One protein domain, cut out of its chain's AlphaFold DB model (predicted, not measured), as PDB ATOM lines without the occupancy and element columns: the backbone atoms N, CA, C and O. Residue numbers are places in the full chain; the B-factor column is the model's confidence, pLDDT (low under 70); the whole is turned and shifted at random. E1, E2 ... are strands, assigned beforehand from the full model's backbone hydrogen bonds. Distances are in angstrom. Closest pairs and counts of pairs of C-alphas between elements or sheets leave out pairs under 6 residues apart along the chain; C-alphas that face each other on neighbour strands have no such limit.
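Overview. This is residues 83 to 141 of the 151 residues of the protein "Ig-like domain-containing protein" of Cimex lectularius (UniProt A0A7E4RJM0). A long, twisted wall of four antiparallel strands, E1, E2, E6 and E5, makes most of the body, and a small separate hairpin of E3 and E4 sits off to one side, with its first residue, Trp 115, near E6 and E5. Loops extend beyond both ends of the long strand E2: residues 86 to 97 at one end and the beginning of the link to E3 at the other. The printed part has 59 residues with no named helix and six named strands, in chain order E1 to E6; the larger sheet runs E1, E2, E6, E5, and the pair E3 and E4 is antiparallel too. The class is all strand, though under half of the printed residues, 29 of the 59, are in named elements. The whole is elongated, with spans of 38 by 22 by 17 A, and only just compact, close to loose, with a radius of gyration of the C-alphas of 12.1 A.

Arrangement. E1, residues 83 to 85, and E2, residues 98 to 105, form a hairpin, antiparallel at 164 degrees between their directions, with N 84 and O 103 2.9 A apart, within hydrogen-bond range. E3, residues 115 to 117, and E4, residues 120 to 122, form a second hairpin, antiparallel at 137 degrees, with N 122 and O 115 at 2.8 A, within hydrogen-bond range. E5, residues 126 to 130, and E6, residues 134 to 140, form the third, antiparallel at 157 degrees, with N 129 and O 135 at 2.8 A, within hydrogen-bond range. E6 is also the antiparallel neighbour of E2, at 165 degrees; N 100 and O 138 are 2.8 A apart and N 138 and O 100 2.9 A, both within hydrogen-bond range. E1 and E5 are the edge strands, and from edge to edge the strands' lines turn by 52 degrees. The closest C-alphas of E3 and E6 are those of Trp 115 and Leu 138, 7.0 A apart; those of E3 and E5 are Trp 115 and Ala 126, 6.8 A apart. E4 and E5 meet only through their link. E4 and E6 are only just apart, 8.4 A at their closest, and E2 and E3 are apart.

Along the chain. E1 begins at C-alpha 83, (27.364, -29.306, -25.926), and measures 7.1 A. E2, the longest strand by residues, measures 22.9 A from C-alpha 98, (29.928, -38.992, -42.759), to C-alpha 105. E3 measures 7.2 A, E4 6.4 A and E5 13.3 A. E6 measures 19.7 A and ends at C-alpha 140, (28.570, -43.310, -40.157).

Size, cuts and confidence. The two C-alphas farthest apart are those of Ala 94 and Arg 108, at 38.5 A. The printed part has no cut. The link from E1 to E2, 12 residues, is long. Mean pLDDT of the printed part is 80.1, and it is under 70 at residues 124, 126, 128 to 133, 139 and 141.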
ATOM      1  N   VAL A  83      27.301 -28.148 -25.031       91.25
ATOM      2  CA  VAL A  83      27.364 -29.306 -25.926       91.25
ATOM      3  C   VAL A  83      27.030 -28.832 -27.337       91.25
ATOM      4  O   VAL A  83      25.965 -28.260 -27.561       91.25
ATOM      5  N   HIS A  84      27.933 -29.072 -28.285       89.69
ATOM      6  CA  HIS A  84      27.774 -28.660 -29.679       89.69
ATOM      7  C   HIS A  84      28.082 -29.807 -30.631       89.69
ATOM      8  O   HIS A  84      29.046 -30.541 -30.429       89.69
ATOM      9  N   ILE A  85      27.297 -29.913 -31.700       88.50
ATOM     10  CA  ILE A  85      27.634 -30.741 -32.858       88.50
ATOM     11  C   ILE A  85      28.353 -29.832 -33.855       88.50
ATOM     12  O   ILE A  85      27.776 -28.830 -34.273       88.50
ATOM     13  N   LEU A  86      29.606 -30.147 -34.185       85.12
ATOM     14  CA  LEU A  86      30.469 -29.290 -35.005       85.12
ATOM     15  C   LEU A  86      30.340 -29.636 -36.493       85.12
ATOM     16  O   LEU A  86      29.909 -28.806 -37.288       85.12
ATOM     17  N   ASN A  87      30.622 -30.888 -36.854       78.94
ATOM     18  CA  ASN A  87      30.588 -31.352 -38.242       78.94
ATOM     19  C   ASN A  87      29.217 -31.949 -38.575       78.94
ATOM     20  O   ASN A  87      29.041 -33.165 -38.631       78.94
ATOM     21  N   LYS A  88      28.210 -31.084 -38.730       78.06
ATOM     22  CA  LYS A  88      26.869 -31.488 -39.170       78.06
ATOM     23  C   LYS A  88      26.680 -31.145 -40.642       78.06
ATOM     24  O   LYS A  88      26.440 -29.988 -40.978       78.06
ATOM     25  N   GLU A  89      26.710 -32.163 -41.493       80.50
ATOM     26  CA  GLU A  89      26.292 -32.003 -42.882       80.50
ATOM     27  C   GLU A  89      24.776 -31.756 -42.954       80.50
ATOM     28  O   GLU A  89      23.997 -32.391 -42.232       80.50
ATOM     29  N   ARG A  90      24.344 -30.809 -43.797       78.50
ATOM     30  CA  ARG A  90      22.911 -30.482 -43.934       78.50
ATOM     31  C   ARG A  90      22.160 -31.551 -44.718       78.50
ATOM     32  O   ARG A  90      20.994 -31.808 -44.425       78.50
ATOM     33  N   HIS A  91      22.837 -32.164 -45.684       80.25
ATOM     34  CA  HIS A  91      22.280 -33.169 -46.576       80.25
ATOM     35  C   HIS A  91      23.214 -34.372 -46.653       80.25
ATOM     36  O   HIS A  91      24.376 -34.253 -47.032       80.25
ATOM     37  N   ILE A  92      22.693 -35.545 -46.318       81.94
ATOM     38  CA  ILE A  92      23.424 -36.805 -46.432       81.94
ATOM     39  C   ILE A  92      22.973 -37.543 -47.696       81.94
ATOM     40  O   ILE A  92      21.798 -37.512 -48.048       81.94
ATOM     41  N   SER A  93      23.911 -38.177 -48.389       83.88
ATOM     42  CA  SER A  93      23.682 -39.000 -49.576       83.88
ATOM     43  C   SER A  93      23.959 -40.457 -49.246       83.88
ATOM     44  O   SER A  93      24.833 -40.752 -48.424       83.88
ATOM     45  N   ALA A  94      23.249 -41.356 -49.923       80.62
ATOM     46  CA  ALA A  94      23.521 -42.778 -49.822       80.62
ATOM     47  C   ALA A  94      24.963 -43.113 -50.235       80.62
ATOM     48  O   ALA A  94      25.594 -42.369 -50.993       80.62
ATOM     49  N   ASP A  95      25.493 -44.198 -49.668       78.69
ATOM     50  CA  ASP A  95      26.833 -44.746 -49.948       78.69
ATOM     51  C   ASP A  95      28.013 -43.789 -49.699       78.69
ATOM     52  O   ASP A  95      29.151 -44.045 -50.096       78.69
ATOM     53  N   LYS A  96      27.771 -42.680 -48.989       80.38
ATOM     54  CA  LYS A  96      28.817 -41.783 -48.497       80.38
ATOM     55  C   LYS A  96      29.039 -41.967 -47.005       80.38
ATOM     56  O   LYS A  96      28.114 -42.207 -46.227       80.38
ATOM     57  N   ARG A  97      30.301 -41.806 -46.606       77.38
ATOM     58  CA  ARG A  97      30.707 -41.792 -45.200       77.38
ATOM     59  C   ARG A  97      30.633 -40.381 -44.653       77.38
ATOM     60  O   ARG A  97      31.138 -39.450 -45.274       77.38
ATOM     61  N   TYR A  98      30.059 -40.262 -43.464       80.25
ATOM     62  CA  TYR A  98      29.928 -38.992 -42.759       80.25
ATOM     63  C   TYR A  98      30.561 -39.084 -41.385       80.25
ATOM     64  O   TYR A  98      30.417 -40.086 -40.680       80.25
ATOM     65  N   GLU A  99      31.238 -38.016 -40.995       81.62
ATOM     66  CA  GLU A  99      31.809 -37.868 -39.670       81.62
ATOM     67  C   GLU A  99      31.056 -36.772 -38.930       81.62
ATOM     68  O   GLU A  99      30.993 -35.632 -39.385       81.62
ATOM     69  N   VAL A 100      30.468 -37.137 -37.795       84.88
ATOM     70  CA  VAL A 100      29.756 -36.213 -36.923       84.88
ATOM     71  C   VAL A 100      30.554 -36.061 -35.640       84.88
ATOM     72  O   VAL A 100      30.792 -37.026 -34.912       84.88
ATOM     73  N   GLU A 101      30.952 -34.830 -35.353       86.62
ATOM     74  CA  GLU A 101      31.703 -34.491 -34.151       86.62
ATOM     75  C   GLU A 101      30.787 -33.821 -33.125       86.62
ATOM     76  O   GLU A 101      30.066 -32.875 -33.445       86.62
ATOM     77  N   CYS A 102      30.834 -34.302 -31.884       86.88
ATOM     78  CA  CYS A 102      30.180 -33.716 -30.724       86.88
ATOM     79  C   CYS A 102      31.239 -33.269 -29.718       86.88
ATOM     80  O   CYS A 102      32.066 -34.062 -29.265       86.88
ATOM     81  N   LYS A 103      31.186 -32.000 -29.329       88.81
ATOM     82  CA  LYS A 103      32.073 -31.408 -28.334       88.81
ATOM     83  C   LYS A 103      31.277 -31.053 -27.086       88.81
ATOM     84  O   LYS A 103      30.371 -30.222 -27.145       88.81
ATOM     85  N   ALA A 104      31.654 -31.644 -25.955       90.31
ATOM     86  CA  ALA A 104      31.160 -31.305 -24.628       90.31
ATOM     87  C   ALA A 104      32.260 -30.585 -23.836       90.31
ATOM     88  O   ALA A 104      33.413 -31.020 -23.788       90.31
ATOM     89  N   SER A 105      31.914 -29.463 -23.211       91.06
ATOM     90  CA  SER A 105      32.880 -28.613 -22.507       91.06
ATOM     91  C   SER A 105      32.433 -28.290 -21.087       91.06
ATOM     92  O   SER A 105      31.240 -28.226 -20.786       91.06
ATOM     93  N   GLY A 106      33.406 -28.102 -20.193       88.69
ATOM     94  CA  GLY A 106      33.147 -27.725 -18.806       88.69
ATOM     95  C   GLY A 106      32.534 -28.834 -17.947       88.69
ATOM     96  O   GLY A 106      31.856 -28.526 -16.975       88.69
ATOM     97  N   SER A 107      32.742 -30.107 -18.264       91.38
ATOM     98  CA  SER A 107      32.391 -31.183 -17.334       91.38
ATOM     99  C   SER A 107      33.551 -31.489 -16.386       91.38
ATOM    100  O   SER A 107      34.716 -31.319 -16.749       91.38
ATOM    101  N   ARG A 108      33.238 -31.973 -15.185       91.38
ATOM    102  CA  ARG A 108      34.195 -32.634 -14.290       91.38
ATOM    103  C   ARG A 108      33.471 -33.776 -13.565       91.38
ATOM    104  O   ARG A 108      32.449 -33.497 -12.952       91.38
ATOM    105  N   PRO A 109      33.933 -35.032 -13.634       90.31
ATOM    106  CA  PRO A 109      34.993 -35.530 -14.516       90.31
ATOM    107  C   PRO A 109      34.663 -35.335 -16.010       90.31
ATOM    108  O   PRO A 109      33.648 -34.737 -16.382       90.31
ATOM    109  N   GLU A 110      35.551 -35.792 -16.893       86.31
ATOM    110  CA  GLU A 110      35.283 -35.813 -18.333       86.31
ATOM    111  C   GLU A 110      33.921 -36.472 -18.621       86.31
ATOM    112  O   GLU A 110      33.620 -37.564 -18.140       86.31
ATOM    113  N   ALA A 111      33.078 -35.778 -19.385       86.25
ATOM    114  CA  ALA A 111      31.797 -36.285 -19.835       86.25
ATOM    115  C   ALA A 111      31.965 -37.561 -20.668       86.25
ATOM    116  O   ALA A 111      32.966 -37.768 -21.351       86.25
ATOM    117  N   VAL A 112      30.931 -38.395 -20.669       86.44
ATOM    118  CA  VAL A 112      30.851 -39.556 -21.554       86.44
ATOM    119  C   VAL A 112      29.901 -39.219 -22.691       86.44
ATOM    120  O   VAL A 112      28.716 -38.981 -22.462       86.44
ATOM    121  N   VAL A 113      30.411 -39.201 -23.923       86.31
ATOM    122  CA  VAL A 113      29.580 -39.016 -25.117       86.31
ATOM    123  C   VAL A 113      29.124 -40.382 -25.623       86.31
ATOM    124  O   VAL A 113      29.931 -41.293 -25.820       86.31
ATOM    125  N   THR A 114      27.814 -40.526 -25.829       87.44
ATOM    126  CA  THR A 114      27.196 -41.727 -26.408       87.44
ATOM    127  C   THR A 114      26.365 -41.357 -27.620       87.44
ATOM    128  O   THR A 114      25.610 -40.387 -27.575       87.44
ATOM    129  N   TRP A 115      26.449 -42.169 -28.668       86.44
ATOM    130  CA  TRP A 115      25.733 -41.949 -29.918       86.44
ATOM    131  C   TRP A 115      24.562 -42.910 -30.070       86.44
ATOM    132  O   TRP A 115      24.668 -44.085 -29.713       86.44
ATOM    133  N   TRP A 116      23.456 -42.414 -30.618       86.06
ATOM    134  CA  TRP A 116      22.199 -43.148 -30.753       86.06
ATOM    135  C   TRP A 116      21.569 -42.882 -32.123       86.06
ATOM    136  O   TRP A 116      21.600 -41.754 -32.610       86.06
ATOM    137  N   LYS A 117      20.978 -43.918 -32.730       82.69
ATOM    138  CA  LYS A 117      20.078 -43.813 -33.890       82.69
ATOM    139  C   LYS A 117      18.725 -44.383 -33.475       82.69
ATOM    140  O   LYS A 117      18.606 -45.590 -33.260       82.69
ATOM    141  N   GLY A 118      17.725 -43.516 -33.321       84.94
ATOM    142  CA  GLY A 118      16.465 -43.892 -32.679       84.94
ATOM    143  C   GLY A 118      16.724 -44.458 -31.278       84.94
ATOM    144  O   GLY A 118      17.448 -43.859 -30.489       84.94
ATOM    145  N   SER A 119      16.196 -45.648 -30.994       88.38
ATOM    146  CA  SER A 119      16.385 -46.352 -29.718       88.38
ATOM    147  C   SER A 119      17.670 -47.189 -29.633       88.38
ATOM    148  O   SER A 119      17.940 -47.794 -28.596       88.38
ATOM    149  N   ARG A 120      18.485 -47.252 -30.696       87.50
ATOM    150  CA  ARG A 120      19.681 -48.105 -30.742       87.50
ATOM    151  C   ARG A 120      20.952 -47.302 -30.482       87.50
ATOM    152  O   ARG A 120      21.321 -46.430 -31.269       87.50
ATOM    153  N   GLN A 121      21.673 -47.660 -29.421       86.25
ATOM    154  CA  GLN A 121      22.993 -47.101 -29.138       86.25
ATOM    155  C   GLN A 121      24.031 -47.606 -30.152       86.25
ATOM    156  O   GLN A 121      24.191 -48.813 -30.363       86.25
ATOM    157  N   ILE A 122      24.787 -46.685 -30.745       85.62
ATOM    158  CA  ILE A 122      25.888 -46.986 -31.658       85.62
ATOM    159  C   ILE A 122      27.184 -47.063 -30.846       85.62
ATOM    160  O   ILE A 122      27.727 -46.046 -30.426       85.62
ATOM    161  N   LYS A 123      27.686 -48.283 -30.622       80.31
ATOM    162  CA  LYS A 123      28.923 -48.523 -29.851       80.31
ATOM    163  C   LYS A 123      30.167 -48.700 -30.728       80.31
ATOM    164  O   LYS A 123      31.233 -48.218 -30.381       80.31
ATOM    165  N   ARG A 124      30.037 -49.385 -31.872       69.25
ATOM    166  CA  ARG A 124      31.182 -49.878 -32.670       69.25
ATOM    167  C   ARG A 124      31.936 -48.789 -33.445       69.25
ATOM    168  O   ARG A 124      33.079 -49.006 -33.819       69.25
ATOM    169  N   ILE A 125      31.297 -47.650 -33.708       71.00
ATOM    170  CA  ILE A 125      31.822 -46.604 -34.608       71.00
ATOM    171  C   ILE A 125      31.964 -45.244 -33.902       71.00
ATOM    172  O   ILE A 125      32.320 -44.238 -34.512       71.00
ATOM    173  N   ALA A 126      31.703 -45.219 -32.595       68.25
ATOM    174  CA  ALA A 126      31.901 -44.056 -31.748       68.25
ATOM    175  C   ALA A 126      33.319 -44.079 -31.164       68.25
ATOM    176  O   ALA A 126      33.725 -45.068 -30.554       68.25
ATOM    177  N   LYS A 127      34.060 -42.984 -31.318       71.88
ATOM    178  CA  LYS A 127      35.360 -42.767 -30.676       71.88
ATOM    179  C   LYS A 127      35.246 -41.605 -29.700       71.88
ATOM    180  O   LYS A 127      34.754 -40.543 -30.068       71.88
ATOM    181  N   ASN A 128      35.727 -41.792 -28.475       69.25
ATOM    182  CA  ASN A 128      35.859 -40.711 -27.499       69.25
ATOM    183  C   ASN A 128      37.328 -40.290 -27.427       69.25
ATOM    184  O   ASN A 128      38.197 -41.119 -27.157       69.25
ATOM    185  N   MET A 129      37.600 -39.014 -27.684       66.81
ATOM    186  CA  MET A 129      38.926 -38.416 -27.567       66.81
ATOM    187  C   MET A 129      39.025 -37.586 -26.288       66.81
ATOM    188  O   MET A 129      38.156 -36.764 -25.991       66.81
ATOM    189  N   ARG A 130      40.129 -37.774 -25.559       63.50
ATOM    190  CA  ARG A 130      40.480 -36.980 -24.377       63.50
ATOM    191  C   ARG A 130      41.368 -35.813 -24.799       63.50
ATOM    192  O   ARG A 130      42.571 -35.965 -24.984       63.50
ATOM    193  N   LYS A 131      40.766 -34.647 -25.006       56.53
ATOM    194  CA  LYS A 131      41.459 -33.349 -24.998       56.53
ATOM    195  C   LYS A 131      40.784 -32.507 -23.907       56.53
ATOM    196  O   LYS A 131      39.721 -32.887 -23.437       56.53
ATOM    197  N   GLY A 132      41.339 -31.359 -23.506       57.09
ATOM    198  CA  GLY A 132      40.754 -30.480 -22.464       57.09
ATOM    199  C   GLY A 132      39.297 -30.014 -22.701       57.09
ATOM    200  O   GLY A 132      38.723 -29.294 -21.891       57.09
ATOM    201  N   SER A 133      38.684 -30.419 -23.815       63.88
ATOM    202  CA  SER A 133      37.242 -30.576 -24.007       63.88
ATOM    203  C   SER A 133      36.965 -32.022 -24.423       63.88
ATOM    204  O   SER A 133      37.656 -32.540 -25.303       63.88
ATOM    205  N   VAL A 134      35.950 -32.659 -23.840       74.00
ATOM    206  CA  VAL A 134      35.558 -34.013 -24.242       74.00
ATOM    207  C   VAL A 134      34.989 -33.962 -25.650       74.00
ATOM    208  O   VAL A 134      34.005 -33.265 -25.906       74.00
ATOM    209  N   ILE A 135      35.596 -34.719 -26.557       76.44
ATOM    210  CA  ILE A 135      35.155 -34.827 -27.945       76.44
ATOM    211  C   ILE A 135      34.692 -36.264 -28.177       76.44
ATOM    212  O   ILE A 135      35.457 -37.210 -27.992       76.44
ATOM    213  N   GLY A 136      33.434 -36.428 -28.574       78.69
ATOM    214  CA  GLY A 136      32.903 -37.679 -29.100       78.69
ATOM    215  C   GLY A 136      32.756 -37.569 -30.610       78.69
ATOM    216  O   GLY A 136      32.218 -36.590 -31.111       78.69
ATOM    217  N   MET A 137      33.205 -38.578 -31.339       78.19
ATOM    218  CA  MET A 137      33.198 -38.609 -32.798       78.19
ATOM    219  C   MET A 137      32.458 -39.855 -33.261       78.19
ATOM    220  O   MET A 137      32.780 -40.964 -32.827       78.19
ATOM    221  N   LEU A 138      31.452 -39.682 -34.110       80.12
ATOM    222  CA  LEU A 138      30.717 -40.772 -34.735       80.12
ATOM    223  C   LEU A 138      31.021 -40.787 -36.221       80.12
ATOM    224  O   LEU A 138      30.687 -39.842 -36.932       80.12
ATOM    225  N   CYS A 139      31.573 -41.896 -36.698       65.88
ATOM    226  CA  CYS A 139      31.611 -42.154 -38.130       65.88
ATOM    227  C   CYS A 139      30.371 -42.973 -38.511       65.88
ATOM    228  O   CYS A 139      30.065 -43.990 -37.888       65.88
ATOM    229  N   ILE A 140      29.641 -42.537 -39.531       70.12
ATOM    230  CA  ILE A 140      28.570 -43.310 -40.157       70.12
ATOM    231  C   ILE A 140      29.155 -43.866 -41.452       70.12
ATOM    232  O   ILE A 140      29.499 -43.105 -42.356       70.12
ATOM    233  N   ALA A 141      29.329 -45.186 -41.501       58.59
ATOM    234  CA  ALA A 141      29.637 -45.889 -42.738       58.59
ATOM    235  C   ALA A 141      28.328 -46.110 -43.498       58.59
ATOM    236  O   ALA A 141      27.356 -46.519 -42.866       58.59
TER     237      ALA A 141